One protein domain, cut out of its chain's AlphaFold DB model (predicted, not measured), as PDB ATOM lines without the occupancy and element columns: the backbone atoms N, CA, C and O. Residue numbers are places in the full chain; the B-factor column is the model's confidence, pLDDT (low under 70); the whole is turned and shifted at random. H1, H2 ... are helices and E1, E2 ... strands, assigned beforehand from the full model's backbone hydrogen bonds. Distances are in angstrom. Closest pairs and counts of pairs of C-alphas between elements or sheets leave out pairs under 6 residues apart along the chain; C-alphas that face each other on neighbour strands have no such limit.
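AT A GLANCE: This is residues 69 to 183 and 230 to 246 of the 250 residues of an uncharacterized protein of Oscillospiraceae bacterium (UniProt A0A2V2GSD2). Helix H2 runs through the middle of the domain and is crossed by H3 at nearly a right angle; a small twisted sheet of four strands, E1 E2 E4 E3, covers one side of this pair. H3 reaches from that sheet to the far side, where its last residues pack on the long strand E6 of the hairpin E5 and E6, and where H1 makes a helical hairpin with H2. The 132 printed residues hold four named helices and six named strands, in the order H1 H2 E1 E2 H3 H4 E3 E4 E5 E6, and the class is mixed. Both sheets are antiparallel. The whole is compact, with a radius of gyration of the C-alphas of 14.7 A and spans of 46 by 31 by 28 A.

HOW THE PARTS SIT: H1, residues 72 to 88, touches H2, residues 103 to 114, with residues 81 to 88 alone; the closest C-alphas are those of Tyr 88 and Ala 103, 5.9 A apart. This helical hairpin has a steep tilt of 42 degrees, opposite ways. The larger sheet is made of E1, residues 123 to 125, E2, residues 129 to 133, E4, residues 170 to 174, and E3, residues 162 to 165, in the order E1 E2 E4 E3. It is only just strongly twisted, its C-alphas lying up to 4.0 A off the best plane. In the hairpin E1 and E2, N 131 and O 123 are within hydrogen-bond range at 2.9 A; across E2 and E4, N 171 and O 132 are at 2.8 A; in the hairpin E3 and E4, N 172 and O 163 are at 2.8 A. H2 is on this sheet at a height of 10.1 A and runs across the strands, at 72 degrees to E4 on the local plane. H3, residues 134 to 145, is on the same face and stands up from the sheet, its line rising 68 degrees; these are two layers, helices on one face of a sheet. H2 touches H3 with residues 104 to 109 alone, about perpendicular at 79 degrees, the closest C-alphas being those of Ser 108 and Ile 141, 5.7 A apart. H4, residues 152 to 155, is on the same face at a height of 5.5 A. E2, H3, H4 and E3 form a split strand-helix-strand unit, two strands running the same way with E4 between them, and its crossover is right-handed. E5, residues 230 to 233, and E6, residues 236 to 246, form a hairpin, with N 238 and O 231 at 2.8 A. The closest C-alphas of H3 and E6 are those of Leu 144 and Arg 240, 4.3 A apart. Every O i to N i+4 pair is within hydrogen-bond range in H2 and H3, against 10 of 13 in H1; H4 is too short for such a pair.

IN THESE COORDINATES: H1 begins at C-alpha 72, (148.247, 160.320, 192.155), is 25.0 A long and has a kink of 26 degrees near residue 81. H2 is 16.5 A long and H3 16.1 A, the latter beginning at C-alpha 134, (121.445, 155.104, 172.012). E2 measures 13.8 A and E4 12.8 A. E6 is 29.1 A long, bends by 53 degrees at residue 242 and ends at C-alpha 246, (153.866, 144.309, 174.161).

THE WHOLE: The C-alphas of Ala 69 and Asp 167 are the two farthest apart, at 47.5 A. Residues 184 to 229 are not printed, and C-alphas 183 and 230 are 25.0 A apart across this cut. The link from H1 to H2 is long, with 14 residues; in it residues 93 to 94 pair antiparallel with residues 243 to 244 of E6. The mean pLDDT of the printed part is 88.6, and residues 100 to 101, 126 to 127, 158 to 159, 176 to 179 and 181 are under 70.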
ATOM      1  N   ALA A  69     155.700 161.610 184.928       97.62
ATOM      2  CA  ALA A  69     154.781 160.893 185.804       97.62
ATOM      3  C   ALA A  69     153.514 161.728 186.051       97.62
ATOM      4  O   ALA A  69     153.592 162.932 186.314       97.62
ATOM      5  N   VAL A  70     152.350 161.085 185.967       97.56
ATOM      6  CA  VAL A  70     151.061 161.728 186.267       97.56
ATOM      7  C   VAL A  70     150.881 161.936 187.778       97.56
ATOM      8  O   VAL A  70     151.631 161.393 188.588       97.56
ATOM      9  N   SER A  71     149.888 162.736 188.176       96.94
ATOM     10  CA  SER A  71     149.538 162.893 189.595       96.94
ATOM     11  C   SER A  71     148.885 161.627 190.162       96.94
ATOM     12  O   SER A  71     148.308 160.844 189.412       96.94
ATOM     13  N   ASP A  72     148.895 161.463 191.489       96.69
ATOM     14  CA  ASP A  72     148.247 160.320 192.155       96.69
ATOM     15  C   ASP A  72     146.751 160.201 191.790       96.69
ATOM     16  O   ASP A  72     146.261 159.113 191.510       96.69
ATOM     17  N   GLU A  73     146.032 161.326 191.710       95.12
ATOM     18  CA  GLU A  73     144.613 161.357 191.315       95.12
ATOM     19  C   GLU A  73     144.403 160.912 189.857       95.12
ATOM     20  O   GLU A  73     143.453 160.193 189.536       95.12
ATOM     21  N   GLU A  74     145.292 161.335 188.954       95.44
ATOM     22  CA  GLU A  74     145.241 160.936 187.548       95.44
ATOM     23  C   GLU A  74     145.587 159.444 187.399       95.44
ATOM     24  O   GLU A  74     144.890 158.728 186.679       95.44
ATOM     25  N   ALA A  75     146.580 158.957 188.150       95.81
ATOM     26  CA  ALA A  75     146.963 157.549 188.219       95.81
ATOM     27  C   ALA A  75     145.818 156.655 188.718       95.81
ATOM     28  O   ALA A  75     145.528 155.640 188.088       95.81
ATOM     29  N   GLU A  76     145.128 157.035 189.800       93.62
ATOM     30  CA  GLU A  76     143.960 156.300 190.312       93.62
ATOM     31  C   GLU A  76     142.855 156.190 189.252       93.62
ATOM     32  O   GLU A  76     142.250 155.128 189.072       93.62
ATOM     33  N   ARG A  77     142.625 157.264 188.487       92.50
ATOM     34  CA  ARG A  77     141.639 157.262 187.403       92.50
ATOM     35  C   ARG A  77     142.067 156.365 186.242       92.50
ATOM     36  O   ARG A  77     141.261 155.562 185.778       92.50
ATOM     37  N   ILE A  78     143.316 156.468 185.784       95.12
ATOM     38  CA  ILE A  78     143.852 155.622 184.704       95.12
ATOM     39  C   ILE A  78     143.798 154.144 185.113       95.12
ATOM     40  O   ILE A  78     143.343 153.303 184.338       95.12
ATOM     41  N   HIS A  79     144.170 153.825 186.355       93.44
ATOM     42  CA  HIS A  79     144.082 152.473 186.912       93.44
ATOM     43  C   HIS A  79     142.644 151.933 186.894       93.44
ATOM     44  O   HIS A  79     142.393 150.814 186.433       93.44
ATOM     45  N   ALA A  80     141.668 152.754 187.297       89.94
ATOM     46  CA  ALA A  80     140.257 152.386 187.246       89.94
ATOM     47  C   ALA A  80     139.754 152.135 185.812       89.94
ATOM     48  O   ALA A  80     138.942 151.225 185.620       89.94
ATOM     49  N   TYR A  81     140.232 152.899 184.823       91.56
ATOM     50  CA  TYR A  81     139.957 152.664 183.399       91.56
ATOM     51  C   TYR A  81     140.569 151.341 182.930       91.56
ATOM     52  O   TYR A  81     139.865 150.496 182.376       91.56
ATOM     53  N   LEU A  82     141.852 151.113 183.205       92.50
ATOM     54  CA  LEU A  82     142.581 149.917 182.777       92.50
ATOM     55  C   LEU A  82     141.964 148.618 183.303       92.50
ATOM     56  O   LEU A  82     141.963 147.609 182.601       92.50
ATOM     57  N   HIS A  83     141.355 148.642 184.492       87.12
ATOM     58  CA  HIS A  83     140.615 147.496 185.027       87.12
ATOM     59  C   HIS A  83     139.430 147.062 184.146       87.12
ATOM     60  O   HIS A  83     139.069 145.882 184.128       87.12
ATOM     61  N   ILE A  84     138.814 148.013 183.442       86.44
ATOM     62  CA  ILE A  84     137.746 147.760 182.474       86.44
ATOM     63  C   ILE A  84     138.378 147.370 181.134       86.44
ATOM     64  O   ILE A  84     138.025 146.336 180.569       86.44
ATOM     65  N   PHE A  85     139.354 148.147 180.657       90.44
ATOM     66  CA  PHE A  85     139.984 147.938 179.352       90.44
ATOM     67  C   PHE A  85     140.660 146.576 179.220       90.44
ATOM     68  O   PHE A  85     140.408 145.904 178.227       90.44
ATOM     69  N   ALA A  86     141.426 146.114 180.213       89.81
ATOM     70  CA  ALA A  86     142.139 144.836 180.138       89.81
ATOM     71  C   ALA A  86     141.203 143.643 179.855       89.81
ATOM     72  O   ALA A  86     141.597 142.684 179.200       89.81
ATOM     73  N   GLN A  87     139.932 143.697 180.259       86.88
ATOM     74  CA  GLN A  87     138.978 142.616 179.976       86.88
ATOM     75  C   GLN A  87     138.583 142.534 178.492       86.88
ATOM     76  O   GLN A  87     138.276 141.446 178.002       86.88
ATOM     77  N   TYR A  88     138.620 143.648 177.758       87.62
ATOM     78  CA  TYR A  88     138.156 143.732 176.363       87.62
ATOM     79  C   TYR A  88     139.288 143.974 175.357       87.62
ATOM     80  O   TYR A  88     139.205 143.520 174.217       87.62
ATOM     81  N   TYR A  89     140.362 144.621 175.801       88.44
ATOM     82  CA  TYR A  89     141.547 144.993 175.042       88.44
ATOM     83  C   TYR A  89     142.790 144.459 175.767       88.44
ATOM     84  O   TYR A  89     143.441 145.169 176.519       88.44
ATOM     85  N   ASN A  90     143.077 143.172 175.573       86.69
ATOM     86  CA  ASN A  90     144.156 142.404 176.232       86.69
ATOM     87  C   ASN A  90     145.184 141.845 175.244       86.69
ATOM     88  O   ASN A  90     145.939 140.928 175.559       86.69
ATOM     89  N   SER A  91     145.182 142.349 174.020       87.94
ATOM     90  CA  SER A  91     146.095 141.934 172.966       87.94
ATOM     91  C   SER A  91     146.595 143.164 172.225       87.94
ATOM     92  O   SER A  91     145.938 144.205 172.308       87.94
ATOM     93  N   PRO A  92     147.700 143.047 171.468       92.00
ATOM     94  CA  PRO A  92     148.164 144.136 170.632       92.00
ATOM     95  C   PRO A  92     147.035 144.712 169.779       92.00
ATOM     96  O   PRO A  92     146.235 143.964 169.211       92.00
ATOM     97  N   TYR A  93     146.969 146.035 169.751       91.38
ATOM     98  CA  TYR A  93     145.897 146.803 169.134       91.38
ATOM     99  C   TYR A  93     146.458 148.139 168.667       91.38
ATOM    100  O   TYR A  93     147.317 148.722 169.327       91.38
ATOM    101  N   LYS A  94     145.933 148.653 167.564       91.62
ATOM    102  CA  LYS A  94     146.055 150.061 167.185       91.62
ATOM    103  C   LYS A  94     144.708 150.570 166.698       91.62
ATOM    104  O   LYS A  94     143.899 149.820 166.154       91.62
ATOM    105  N   GLN A  95     144.484 151.863 166.855       86.88
ATOM    106  CA  GLN A  95     143.263 152.501 166.400       86.88
ATOM    107  C   GLN A  95     143.012 152.240 164.908       86.88
ATOM    108  O   GLN A  95     143.915 152.343 164.074       86.88
ATOM    109  N   GLY A  96     141.766 151.895 164.585       79.38
ATOM    110  CA  GLY A  96     141.357 151.499 163.238       79.38
ATOM    111  C   GLY A  96     141.527 150.008 162.945       79.38
ATOM    112  O   GLY A  96     141.038 149.550 161.912       79.38
ATOM    113  N   ASP A  97     142.152 149.234 163.839       84.19
ATOM    114  CA  ASP A  97     142.029 147.780 163.796       84.19
ATOM    115  C   ASP A  97     140.565 147.373 164.013       84.19
ATOM    116  O   ASP A  97     139.798 148.038 164.722       84.19
ATOM    117  N   GLU A  98     140.184 146.252 163.398       74.38
ATOM    118  CA  GLU A  98     138.879 145.638 163.609       74.38
ATOM    119  C   GLU A  98     138.745 145.236 165.080       74.38
ATOM    120  O   GLU A  98     139.480 144.384 165.589       74.38
ATOM    121  N   ILE A  99     137.791 145.847 165.776       70.12
ATOM    122  CA  ILE A  99     137.457 145.441 167.134       70.12
ATOM    123  C   ILE A  99     136.509 144.246 167.052       70.12
ATOM    124  O   ILE A  99     135.559 144.239 166.270       70.12
ATOM    125  N   LYS A 100     136.730 143.236 167.903       63.53
ATOM    126  CA  LYS A 100     135.778 142.132 168.113       63.53
ATOM    127  C   LYS A 100     134.395 142.733 168.411       63.53
ATOM    128  O   LYS A 100     134.241 143.361 169.455       63.53
ATOM    129  N   SER A 101     133.427 142.550 167.503       68.44
ATOM    130  CA  SER A 101     132.340 143.525 167.246       68.44
ATOM    131  C   SER A 101     131.667 144.138 168.478       68.44
ATOM    132  O   SER A 101     131.444 145.343 168.515       68.44
ATOM    133  N   ARG A 102     131.395 143.342 169.518       81.69
ATOM    134  CA  ARG A 102     130.625 143.783 170.690       81.69
ATOM    135  C   ARG A 102     131.440 144.473 171.784       81.69
ATOM    136  O   ARG A 102     130.855 145.087 172.675       81.69
ATOM    137  N   ALA A 103     132.769 144.362 171.761       86.56
ATOM    138  CA  ALA A 103     133.633 144.867 172.829       86.56
ATOM    139  C   ALA A 103     133.432 146.366 173.146       86.56
ATOM    140  O   ALA A 103     133.384 146.687 174.331       86.56
ATOM    141  N   PRO A 104     133.241 147.278 172.168       90.38
ATOM    142  CA  PRO A 104     133.001 148.696 172.450       90.38
ATOM    143  C   PRO A 104     131.745 148.943 173.284       90.38
ATOM    144  O   PRO A 104     131.771 149.735 174.227       90.38
ATOM    145  N   VAL A 105     130.658 148.234 172.972       91.75
ATOM    146  CA  VAL A 105     129.372 148.386 173.658       91.75
ATOM    147  C   VAL A 105     129.461 147.839 175.082       91.75
ATOM    148  O   VAL A 105     129.063 148.522 176.020       91.75
ATOM    149  N   TYR A 106     130.049 146.653 175.276       89.88
ATOM    150  CA  TYR A 106     130.232 146.083 176.618       89.88
ATOM    151  C   TYR A 106     131.200 146.890 177.488       89.88
ATOM    152  O   TYR A 106     130.924 147.102 178.670       89.88
ATOM    153  N   LEU A 107     132.304 147.377 176.911       90.94
ATOM    154  CA  LEU A 107     133.236 148.277 177.592       90.94
ATOM    155  C   LEU A 107     132.501 149.530 178.082       90.94
ATOM    156  O   LEU A 107     132.614 149.891 179.251       90.94
ATOM    157  N   SER A 108     131.718 150.156 177.202       93.31
ATOM    158  CA  SER A 108     130.976 151.386 177.500       93.31
ATOM    159  C   SER A 108     129.875 151.153 178.529       93.31
ATOM    160  O   SER A 108     129.685 151.969 179.428       93.31
ATOM    161  N   ALA A 109     129.213 149.998 178.473       92.25
ATOM    162  CA  ALA A 109     128.231 149.615 179.471       92.25
ATOM    163  C   ALA A 109     128.861 149.418 180.866       92.25
ATOM    164  O   ALA A 109     128.312 149.860 181.879       92.25
ATOM    165  N   LEU A 110     130.032 148.780 180.944       89.31
ATOM    166  CA  LEU A 110     130.742 148.608 182.212       89.31
ATOM    167  C   LEU A 110     131.318 149.936 182.731       89.31
ATOM    168  O   LEU A 110     131.325 150.176 183.939       89.31
ATOM    169  N   TYR A 111     131.762 150.806 181.825       92.44
ATOM    170  CA  TYR A 111     132.185 152.164 182.144       92.44
ATOM    171  C   TYR A 111     131.045 152.964 182.782       92.44
ATOM    172  O   TYR A 111     131.188 153.435 183.909       92.44
ATOM    173  N   LEU A 112     129.885 153.038 182.123       93.12
ATOM    174  CA  LEU A 112     128.729 153.769 182.644       93.12
ATOM    175  C   LEU A 112     128.234 153.209 183.972       93.12
ATOM    176  O   LEU A 112     127.830 153.977 184.832       93.12
ATOM    177  N   LEU A 113     128.325 151.893 184.183       89.31
ATOM    178  CA  LEU A 113     128.005 151.296 185.478       89.31
ATOM    179  C   LEU A 113     128.928 151.802 186.599       89.31
ATOM    180  O   LEU A 113     128.465 152.034 187.713       89.31
ATOM    181  N   ARG A 114     130.232 151.938 186.329       87.12
ATOM    182  CA  ARG A 114     131.216 152.367 187.334       87.12
ATOM    183  C   ARG A 114     131.102 153.854 187.669       87.12
ATOM    184  O   ARG A 114     131.352 154.205 188.815       87.12
ATOM    185  N   TYR A 115     130.725 154.675 186.695       88.81
ATOM    186  CA  TYR A 115     130.639 156.134 186.818       88.81
ATOM    187  C   TYR A 115     129.190 156.632 186.771       88.81
ATOM    188  O   TYR A 115     128.921 157.751 186.345       88.81
ATOM    189  N   ALA A 116     128.227 155.785 187.156       88.94
ATOM    190  CA  ALA A 116     126.808 156.065 186.948       88.94
ATOM    191  C   ALA A 116     126.326 157.332 187.672       88.94
ATOM    192  O   ALA A 116     125.399 157.994 187.219       88.94
ATOM    193  N   ASP A 117     126.949 157.655 188.803       88.38
ATOM    194  CA  ASP A 117     126.666 158.829 189.623       88.38
ATOM    195  C   ASP A 117     127.221 160.139 189.048       88.38
ATOM    196  O   ASP A 117     126.819 161.213 189.498       88.38
ATOM    197  N   GLU A 118     128.095 160.065 188.041       90.44
ATOM    198  CA  GLU A 118     128.646 161.230 187.344       90.44
ATOM    199  C   GLU A 118     127.728 161.724 186.208       90.44
ATOM    200  O   GLU A 118     127.786 162.894 185.826       90.44
ATOM    201  N   TYR A 119     126.817 160.875 185.714       91.81
ATOM    202  CA  TYR A 119     125.965 161.171 184.559       91.81
ATOM    203  C   TYR A 119     124.483 161.287 184.932       91.81
ATOM    204  O   TYR A 119     123.855 160.342 185.404       91.81
ATOM    205  N   ASP A 120     123.878 162.437 184.633       91.50
ATOM    206  CA  ASP A 120     122.459 162.709 184.900       91.50
ATOM    207  C   ASP A 120     121.494 162.010 183.926       91.50
ATOM    208  O   ASP A 120     120.316 161.824 184.238       91.50
ATOM    209  N   PHE A 121     121.988 161.603 182.755       92.94
ATOM    210  CA  PHE A 121     121.206 160.904 181.738       92.94
ATOM    211  C   PHE A 121     121.011 159.409 182.024       92.94
ATOM    212  O   PHE A 121     120.234 158.760 181.318       92.94
ATOM    213  N   ILE A 122     121.710 158.846 183.014       93.25
ATOM    214  CA  ILE A 122     121.572 157.436 183.389       93.25
ATOM    215  C   ILE A 122     120.369 157.277 184.316       93.25
ATOM    216  O   ILE A 122     120.269 157.924 185.358       93.25
ATOM    217  N   GLN A 123     119.468 156.360 183.965       91.25
ATOM    218  CA  GLN A 123     118.315 156.027 184.800       91.25
ATOM    219  C   GLN A 123     118.514 154.642 185.412       91.25
ATOM    220  O   GLN A 123     118.478 153.633 184.712       91.25
ATOM    221  N   LEU A 124     118.747 154.599 186.724       87.81
ATOM    222  CA  LEU A 124     118.893 153.363 187.496       87.81
ATOM    223  C   LEU A 124     117.520 152.861 187.965       87.81
ATOM    224  O   LEU A 124     116.848 153.542 188.742       87.81
ATOM    225  N   ASP A 125     117.148 151.643 187.573       84.25
ATOM    226  CA  ASP A 125     115.901 151.001 188.009       84.25
ATOM    227  C   ASP A 125     116.183 149.988 189.124       84.25
ATOM    228  O   ASP A 125     116.825 148.961 188.892       84.25
ATOM    229  N   GLU A 126     115.702 150.284 190.338       68.38
ATOM    230  CA  GLU A 126     115.634 149.408 191.532       68.38
ATOM    231  C   GLU A 126     116.832 148.447 191.772       68.38
ATOM    232  O   GLU A 126     116.693 147.410 192.419       68.38
ATOM    233  N   GLY A 127     118.031 148.802 191.293       67.19
ATOM    234  CA  GLY A 127     119.287 148.067 191.478       67.19
ATOM    235  C   GLY A 127     119.552 146.893 190.526       67.19
ATOM    236  O   GLY A 127     120.581 146.242 190.687       67.19
ATOM    237  N   ASN A 128     118.681 146.616 189.549       84.38
ATOM    238  CA  ASN A 128     118.829 145.451 188.658       84.38
ATOM    239  C   ASN A 128     119.124 145.803 187.199       84.38
ATOM    240  O   ASN A 128     119.448 144.913 186.420       84.38
ATOM    241  N   GLN A 129     119.010 147.070 186.812       90.25
ATOM    242  CA  GLN A 129     119.347 147.540 185.472       90.25
ATOM    243  C   GLN A 129     119.609 149.046 185.486       90.25
ATOM    244  O   GLN A 129     119.238 149.744 186.436       90.25
ATOM    245  N   TYR A 130     120.201 149.550 184.410       93.38
ATOM    246  CA  TYR A 130     120.109 150.961 184.065       93.38
ATOM    247  C   TYR A 130     119.758 151.133 182.590       93.38
ATOM    248  O   TYR A 130     119.961 150.226 181.779       93.38
ATOM    249  N   THR A 131     119.246 152.311 182.253       95.19
ATOM    250  CA  THR A 131     118.970 152.701 180.872       95.19
ATOM    251  C   THR A 131     119.716 153.975 180.491       95.19
ATOM    252  O   THR A 131     120.032 154.819 181.335       95.19
ATOM    253  N   VAL A 132     120.026 154.078 179.203       96.88
ATOM    254  CA  VAL A 132     120.667 155.225 178.556       96.88
ATOM    255  C   VAL A 132     120.160 155.312 177.115       96.88
ATOM    256  O   VAL A 132     119.798 154.289 176.532       96.88
ATOM    257  N   SER A 133     120.104 156.508 176.526       97.00
ATOM    258  CA  SER A 133     119.765 156.624 175.103       97.00
ATOM    259  C   SER A 133     120.857 156.017 174.216       97.00
ATOM    260  O   SER A 133     122.034 155.994 174.594       97.00
ATOM    261  N   GLY A 134     120.489 155.559 173.019       96.00
ATOM    262  CA  GLY A 134     121.445 155.104 172.012       96.00
ATOM    263  C   GLY A 134     122.455 156.199 171.665       96.00
ATOM    264  O   GLY A 134     123.658 155.941 171.652       96.00
ATOM    265  N   GLU A 135     121.993 157.441 171.497       95.75
ATOM    266  CA  GLU A 135     122.861 158.613 171.292       95.75
ATOM    267  C   GLU A 135     123.935 158.765 172.386       95.75
ATOM    268  O   GLU A 135     125.123 158.888 172.078       95.75
ATOM    269  N   ASN A 136     123.550 158.703 173.665       96.69
ATOM    270  CA  ASN A 136     124.497 158.848 174.771       96.69
ATOM    271  C   ASN A 136     125.433 157.637 174.882       96.69
ATOM    272  O   ASN A 136     126.616 157.805 175.168       96.69
ATOM    273  N   MET A 137     124.952 156.422 174.604       96.25
ATOM    274  CA  MET A 137     125.821 155.244 174.545       96.25
ATOM    275  C   MET A 137     126.871 155.384 173.432       96.25
ATOM    276  O   MET A 137     128.050 155.130 173.673       96.25
ATOM    277  N   LEU A 138     126.484 155.841 172.235       95.44
ATOM    278  CA  LEU A 138     127.420 156.097 171.132       95.44
ATOM    279  C   LEU A 138     128.438 157.178 171.484       95.44
ATOM    280  O   LEU A 138     129.617 157.023 171.172       95.44
ATOM    281  N   LYS A 139     128.009 158.239 172.172       95.44
ATOM    282  CA  LYS A 139     128.905 159.287 172.671       95.44
ATOM    283  C   LYS A 139     129.989 158.710 173.589       95.44
ATOM    284  O   LYS A 139     131.172 158.991 173.409       95.44
ATOM    285  N   ILE A 140     129.605 157.842 174.523       96.00
ATOM    286  CA  ILE A 140     130.546 157.181 175.437       96.00
ATOM    287  C   ILE A 140     131.480 156.233 174.684       96.00
ATOM    288  O   ILE A 140     132.690 156.280 174.899       96.00
ATOM    289  N   ILE A 141     130.949 155.431 173.757       94.69
ATOM    290  CA  ILE A 141     131.759 154.564 172.890       94.69
ATOM    291  C   ILE A 141     132.804 155.396 172.141       94.69
ATOM    292  O   ILE A 141     133.994 155.082 172.191       94.69
ATOM    293  N   HIS A 142     132.382 156.490 171.504       93.94
ATOM    294  CA  HIS A 142     133.272 157.394 170.787       93.94
ATOM    295  C   HIS A 142     134.380 157.923 171.703       93.94
ATOM    296  O   HIS A 142     135.557 157.892 171.348       93.94
ATOM    297  N   ASN A 143     134.046 158.358 172.916       95.50
ATOM    298  CA  ASN A 143     135.030 158.861 173.871       95.50
ATOM    299  C   ASN A 143     136.026 157.800 174.347       95.50
ATOM    300  O   ASN A 143     137.188 158.136 174.555       95.50
ATOM    301  N   LEU A 144     135.624 156.535 174.462       93.81
ATOM    302  CA  LEU A 144     136.490 155.460 174.953       93.81
ATOM    303  C   LEU A 144     137.340 154.798 173.865       93.81
ATOM    304  O   LEU A 144     138.476 154.411 174.134       93.81
ATOM    305  N   VAL A 145     136.806 154.626 172.654       91.81
ATOM    306  CA  VAL A 145     137.466 153.824 171.608       91.81
ATOM    307  C   VAL A 145     137.580 154.532 170.257       91.81
ATOM    308  O   VAL A 145     138.316 154.070 169.394       91.81
ATOM    309  N   GLY A 146     136.940 155.687 170.075       89.94
ATOM    310  CA  GLY A 146     136.944 156.444 168.821       89.94
ATOM    311  C   GLY A 146     135.789 156.088 167.881       89.94
ATOM    312  O   GLY A 146     134.815 155.448 168.275       89.94
ATOM    313  N   ASP A 147     135.888 156.545 166.631       85.31
ATOM    314  CA  ASP A 147     134.831 156.419 165.622       85.31
ATOM    315  C   ASP A 147     134.744 155.004 165.042       85.31
ATOM    316  O   ASP A 147     135.372 154.681 164.032       85.31
ATOM    317  N   TYR A 148     133.932 154.167 165.678       82.75
ATOM    318  CA  TYR A 148     133.536 152.863 165.159       82.75
ATOM    319  C   TYR A 148     132.094 152.899 164.655       82.75
ATOM    320  O   TYR A 148     131.225 153.521 165.266       82.75
ATOM    321  N   ASP A 149     131.838 152.208 163.542       85.44
ATOM    322  CA  ASP A 149     130.486 152.013 163.018       85.44
ATOM    323  C   ASP A 149     129.760 150.966 163.874       85.44
ATOM    324  O   ASP A 149     129.891 149.758 163.665       85.44
ATOM    325  N   ILE A 150     129.072 151.442 164.913       88.12
ATOM    326  CA  ILE A 150     128.331 150.611 165.859       88.12
ATOM    327  C   ILE A 150     126.848 150.654 165.514       88.12
ATOM    328  O   ILE A 150     126.225 151.713 165.506       88.12
ATOM    329  N   SER A 151     126.265 149.474 165.315       88.38
ATOM    330  CA  SER A 151     124.819 149.301 165.220       88.38
ATOM    331  C   SER A 151     124.291 148.616 166.472       88.38
ATOM    332  O   SER A 151     124.748 147.532 166.832       88.38
ATOM    333  N   PHE A 152     123.279 149.210 167.106       91.00
ATOM    334  CA  PHE A 152     122.593 148.563 168.221       91.00
ATOM    335  C   PHE A 152     121.537 147.538 167.781       91.00
ATOM    336  O   PHE A 152     120.984 146.832 168.624       91.00
ATOM    337  N   GLU A 153     121.266 147.397 166.478       87.81
ATOM    338  CA  GLU A 153     120.252 146.458 165.979       87.81
ATOM    339  C   GLU A 153     120.552 145.005 166.371       87.81
ATOM    340  O   GLU A 153     119.631 144.217 166.601       87.81
ATOM    341  N   GLU A 154     121.835 144.651 166.509       85.00
ATOM    342  CA  GLU A 154     122.229 143.310 166.939       85.00
ATOM    343  C   GLU A 154     121.789 142.982 168.376       85.00
ATOM    344  O   GLU A 154     121.692 141.805 168.701       85.00
ATOM    345  N   TYR A 155     121.453 143.990 169.193       85.44
ATOM    346  CA  TYR A 155     121.045 143.861 170.598       85.44
ATOM    347  C   TYR A 155     119.516 143.852 170.801       85.44
ATOM    348  O   TYR A 155     119.035 143.761 171.930       85.44
ATOM    349  N   ILE A 156     118.716 143.911 169.729       82.50
ATOM    350  CA  ILE A 156     117.243 143.880 169.832       82.50
ATOM    351  C   ILE A 156     116.747 142.493 170.269       82.50
ATOM    352  O   ILE A 156     115.860 142.373 171.107       82.50
ATOM    353  N   ASN A 157     117.310 141.422 169.705       74.25
ATOM    354  CA  ASN A 157     116.866 140.041 169.962       74.25
ATOM    355  C   ASN A 157     117.938 139.187 170.650       74.25
ATOM    356  O   ASN A 157     117.814 137.962 170.717       74.25
ATOM    357  N   ASP A 158     119.015 139.819 171.100       65.38
ATOM    358  CA  ASP A 158     120.149 139.132 171.687       65.38
ATOM    359  C   ASP A 158     119.810 138.710 173.116       65.38
ATOM    360  O   ASP A 158     119.318 139.499 173.918       65.38
ATOM    361  N   GLY A 159     120.062 137.445 173.452       68.25
ATOM    362  CA  GLY A 159     119.855 136.909 174.802       68.25
ATOM    363  C   GLY A 159     120.946 137.340 175.785       68.25
ATOM    364  O   GLY A 159     121.365 136.533 176.612       68.25
ATOM    365  N   THR A 160     121.469 138.554 175.632       78.31
ATOM    366  CA  THR A 160     122.577 139.097 176.415       78.31
ATOM    367  C   THR A 160     122.085 140.128 177.423       78.31
ATOM    368  O   THR A 160     120.896 140.419 177.526       78.31
ATOM    369  N   ASN A 161     123.008 140.668 178.217       85.62
ATOM    370  CA  ASN A 161     122.678 141.624 179.276       85.62
ATOM    371  C   ASN A 161     122.510 143.055 178.747       85.62
ATOM    372  O   ASN A 161     122.331 143.967 179.544       85.62
ATOM    373  N   ILE A 162     122.618 143.261 177.434       90.44
ATOM    374  CA  ILE A 162     122.420 144.552 176.783       90.44
ATOM    375  C   ILE A 162     121.291 144.370 175.779       90.44
ATOM    376  O   ILE A 162     121.380 143.528 174.890       90.44
ATOM    377  N   HIS A 163     120.238 145.163 175.935       92.38
ATOM    378  CA  HIS A 163     119.077 145.159 175.060       92.38
ATOM    379  C   HIS A 163     118.868 146.544 174.460       92.38
ATOM    380  O   HIS A 163     119.004 147.545 175.162       92.38
ATOM    381  N   TYR A 164     118.514 146.594 173.179       94.56
ATOM    382  CA  TYR A 164     118.184 147.836 172.491       94.56
ATOM    383  C   TYR A 164     116.719 147.854 172.054       94.56
ATOM    384  O   TYR A 164     116.257 146.937 171.375       94.56
ATOM    385  N   ASP A 165     116.014 148.921 172.420       94.69
ATOM    386  CA  ASP A 165     114.677 149.244 171.930       94.69
ATOM    387  C   ASP A 165     114.770 150.373 170.893       94.69
ATOM    388  O   ASP A 165     115.001 151.537 171.230       94.69
ATOM    389  N   ALA A 166     114.571 150.016 169.623       94.38
ATOM    390  CA  ALA A 166     114.644 150.945 168.497       94.38
ATOM    391  C   ALA A 166     113.477 151.947 168.447       94.38
ATOM    392  O   ALA A 166     113.625 153.013 167.850       94.38
ATOM    393  N   ASP A 167     112.326 151.640 169.060       95.56
ATOM    394  CA  ASP A 167     111.172 152.549 169.058       95.56
ATOM    395  C   ASP A 167     111.413 153.754 169.979       95.56
ATOM    396  O   ASP A 167     110.880 154.845 169.747       95.56
ATOM    397  N   THR A 168     112.216 153.557 171.026       95.25
ATOM    398  CA  THR A 168     112.518 154.572 172.041       95.25
ATOM    399  C   THR A 168     113.968 155.054 172.021       95.25
ATOM    400  O   THR A 168     114.293 155.965 172.779       95.25
ATOM    401  N   ASP A 169     114.818 154.480 171.165       96.25
ATOM    402  CA  ASP A 169     116.276 154.653 171.178       96.25
ATOM    403  C   ASP A 169     116.880 154.418 172.571       96.25
ATOM    404  O   ASP A 169     117.675 155.211 173.072       96.25
ATOM    405  N   THR A 170     116.473 153.332 173.231       96.00
ATOM    406  CA  THR A 170     116.903 153.029 174.602       96.00
ATOM    407  C   THR A 170     117.788 151.796 174.637       96.00
ATOM    408  O   THR A 170     117.385 150.711 174.224       96.00
ATOM    409  N   VAL A 171     118.981 151.945 175.209       95.50
ATOM    410  CA  VAL A 171     119.850 150.835 175.596       95.50
ATOM    411  C   VAL A 171     119.590 150.516 177.067       95.50
ATOM    412  O   VAL A 171     119.769 151.361 177.944       95.50
ATOM    413  N   THR A 172     119.166 149.285 177.341       93.94
ATOM    414  CA  THR A 172     118.983 148.742 178.691       93.94
ATOM    415  C   THR A 172     120.123 147.791 179.011       93.94
ATOM    416  O   THR A 172     120.385 146.858 178.254       93.94
ATOM    417  N   VAL A 173     120.772 147.995 180.154       92.31
ATOM    418  CA  VAL A 173     121.856 147.142 180.645       92.31
ATOM    419  C   VAL A 173     121.413 146.458 181.931       92.31
ATOM    420  O   VAL A 173     121.178 147.114 182.946       92.31
ATOM    421  N   LEU A 174     121.298 145.134 181.887       89.12
ATOM    422  CA  LEU A 174     120.904 144.291 183.012       89.12
ATOM    423  C   LEU A 174     122.101 144.049 183.944       89.12
ATOM    424  O   LEU A 174     123.180 143.652 183.507       89.12
ATOM    425  N   LEU A 175     121.899 144.272 185.241       83.94
ATOM    426  CA  LEU A 175     122.888 144.069 186.299       83.94
ATOM    427  C   LEU A 175     122.717 142.686 186.944       83.94
ATOM    428  O   LEU A 175     121.645 142.087 186.908       83.94
ATOM    429  N   GLY A 176     123.778 142.173 187.575       69.81
ATOM    430  CA  GLY A 176     123.721 140.904 188.321       69.81
ATOM    431  C   GLY A 176     123.850 139.639 187.467       69.81
ATOM    432  O   GLY A 176     123.465 138.559 187.901       69.81
ATOM    433  N   THR A 177     124.393 139.765 186.259       65.44
ATOM    434  CA  THR A 177     124.677 138.650 185.351       65.44
ATOM    435  C   THR A 177     126.134 138.202 185.479       65.44
ATOM    436  O   THR A 177     127.028 139.044 185.579       65.44
ATOM    437  N   ASP A 178     126.387 136.895 185.396       59.06
ATOM    438  CA  ASP A 178     127.720 136.314 185.628       59.06
ATOM    439  C   ASP A 178     128.735 136.568 184.493       59.06
ATOM    440  O   ASP A 178     129.932 136.358 184.682       59.06
ATOM    441  N   TYR A 179     128.298 137.024 183.311       65.75
ATOM    442  CA  TYR A 179     129.176 137.195 182.148       65.75
ATOM    443  C   TYR A 179     128.914 138.497 181.393       65.75
ATOM    444  O   TYR A 179     127.828 138.680 180.859       65.75
ATOM    445  N   TRP A 180     129.925 139.363 181.293       73.94
ATOM    446  CA  TRP A 180     129.853 140.685 180.653       73.94
ATOM    447  C   TRP A 180     130.511 140.742 179.265       73.94
ATOM    448  O   TRP A 180     130.833 141.814 178.778       73.94
ATOM    449  N   GLY A 181     130.751 139.608 178.602       69.69
ATOM    450  CA  GLY A 181     131.359 139.607 177.260       69.69
ATOM    451  C   GLY A 181     132.876 139.841 177.230       69.69
ATOM    452  O   GLY A 181     133.492 139.680 176.177       69.69
ATOM    453  N   GLY A 182     133.493 140.186 178.366       72.06
ATOM    454  CA  GLY A 182     134.944 140.301 178.521       72.06
ATOM    455  C   GLY A 182     135.654 138.945 178.593       72.06
ATOM    456  O   GLY A 182     135.043 137.901 178.847       72.06
ATOM    457  N   GLY A 183     136.964 138.956 178.360       77.56
ATOM    458  CA  GLY A 183     137.840 137.821 178.638       77.56
ATOM    459  C   GLY A 183     138.265 137.768 180.108       77.56
ATOM    460  O   GLY A 183     138.164 138.751 180.837       77.56
ATOM    461  N   ARG A 230     143.944 161.558 176.036       96.75
ATOM    462  CA  ARG A 230     143.200 162.209 177.108       96.75
ATOM    463  C   ARG A 230     142.235 163.214 176.492       96.75
ATOM    464  O   ARG A 230     142.652 164.208 175.906       96.75
ATOM    465  N   ILE A 231     140.943 162.977 176.666       95.75
ATOM    466  CA  ILE A 231     139.877 163.769 176.049       95.75
ATOM    467  C   ILE A 231     139.003 164.356 177.144       95.75
ATOM    468  O   ILE A 231     138.671 163.667 178.105       95.75
ATOM    469  N   GLU A 232     138.628 165.623 177.003       95.25
ATOM    470  CA  GLU A 232     137.636 166.264 177.861       95.25
ATOM    471  C   GLU A 232     136.343 166.479 177.079       95.25
ATOM    472  O   GLU A 232     136.360 167.075 176.000       95.25
ATOM    473  N   ASP A 233     135.229 166.000 177.621       94.12
ATOM    474  CA  ASP A 233     133.905 166.151 177.023       94.12
ATOM    475  C   ASP A 233     132.839 166.201 178.124       94.12
ATOM    476  O   ASP A 233     132.877 165.431 179.080       94.12
ATOM    477  N   ASP A 234     131.941 167.185 178.037       89.88
ATOM    478  CA  ASP A 234     130.952 167.534 179.070       89.88
ATOM    479  C   ASP A 234     131.508 167.551 180.509       89.88
ATOM    480  O   ASP A 234     130.863 167.108 181.458       89.88
ATOM    481  N   GLY A 235     132.730 168.065 180.685       89.44
ATOM    482  CA  GLY A 235     133.392 168.161 181.994       89.44
ATOM    483  C   GLY A 235     133.930 166.836 182.544       89.44
ATOM    484  O   GLY A 235     134.434 166.813 183.668       89.44
ATOM    485  N   HIS A 236     133.868 165.756 181.765       92.00
ATOM    486  CA  HIS A 236     134.436 164.454 182.090       92.00
ATOM    487  C   HIS A 236     135.741 164.243 181.329       92.00
ATOM    488  O   HIS A 236     135.902 164.695 180.196       92.00
ATOM    489  N   ILE A 237     136.685 163.544 181.962       94.06
ATOM    490  CA  ILE A 237     137.957 163.168 181.336       94.06
ATOM    491  C   ILE A 237     137.898 161.692 180.966       94.06
ATOM    492  O   ILE A 237     137.688 160.841 181.837       94.06
ATOM    493  N   TYR A 238     138.162 161.418 179.695       95.56
ATOM    494  CA  TYR A 238     138.251 160.098 179.095       95.56
ATOM    495  C   TYR A 238     139.686 159.785 178.688       95.56
ATOM    496  O   TYR A 238     140.445 160.676 178.313       95.56
ATOM    497  N   TYR A 239     140.030 158.501 178.730       96.12
ATOM    498  CA  TYR A 239     141.263 157.968 178.161       96.12
ATOM    499  C   TYR A 239     140.879 157.065 176.993       96.12
ATOM    500  O   TYR A 239     140.519 155.901 177.185       96.12
ATOM    501  N   ARG A 240     140.880 157.635 175.787       95.62
ATOM    502  CA  ARG A 240     140.538 156.933 174.552       95.62
ATOM    503  C   ARG A 240     141.683 156.025 174.152       95.62
ATOM    504  O   ARG A 240     142.798 156.510 174.006       95.62
ATOM    505  N   ILE A 241     141.430 154.737 173.941       94.88
ATOM    506  CA  ILE A 241     142.498 153.812 173.544       94.88
ATOM    507  C   ILE A 241     143.025 154.137 172.141       94.88
ATOM    508  O   ILE A 241     142.263 154.215 171.177       94.88
ATOM    509  N   VAL A 242     144.345 154.279 172.033       95.44
ATOM    510  CA  VAL A 242     145.060 154.505 170.770       95.44
ATOM    511  C   VAL A 242     145.805 153.244 170.358       95.44
ATOM    512  O   VAL A 242     145.668 152.795 169.221       95.44
ATOM    513  N   SER A 243     146.567 152.642 171.271       95.19
ATOM    514  CA  SER A 243     147.302 151.408 170.993       95.19
ATOM    515  C   SER A 243     147.588 150.590 172.245       95.19
ATOM    516  O   SER A 243     147.524 151.083 173.372       95.19
ATOM    517  N   ILE A 244     147.894 149.314 172.019       95.31
ATOM    518  CA  ILE A 244     148.428 148.380 173.002       95.31
ATOM    519  C   ILE A 244     149.600 147.683 172.342       95.31
ATOM    520  O   ILE A 244     149.439 147.031 171.307       95.31
ATOM    521  N   GLU A 245     150.765 147.793 172.954       95.75
ATOM    522  CA  GLU A 245     151.993 147.192 172.457       95.75
ATOM    523  C   GLU A 245     152.571 146.279 173.540       95.75
ATOM    524  O   GLU A 245     152.517 146.628 174.719       95.75
ATOM    525  N   PRO A 246     153.089 145.083 173.203       93.75
ATOM    526  CA  PRO A 246     153.866 144.309 174.161       93.75
ATOM    527  C   PRO A 246     155.040 145.161 174.640       93.75
ATOM    528  O   PRO A 246     155.830 145.612 173.812       93.75
TER     529      PRO A 246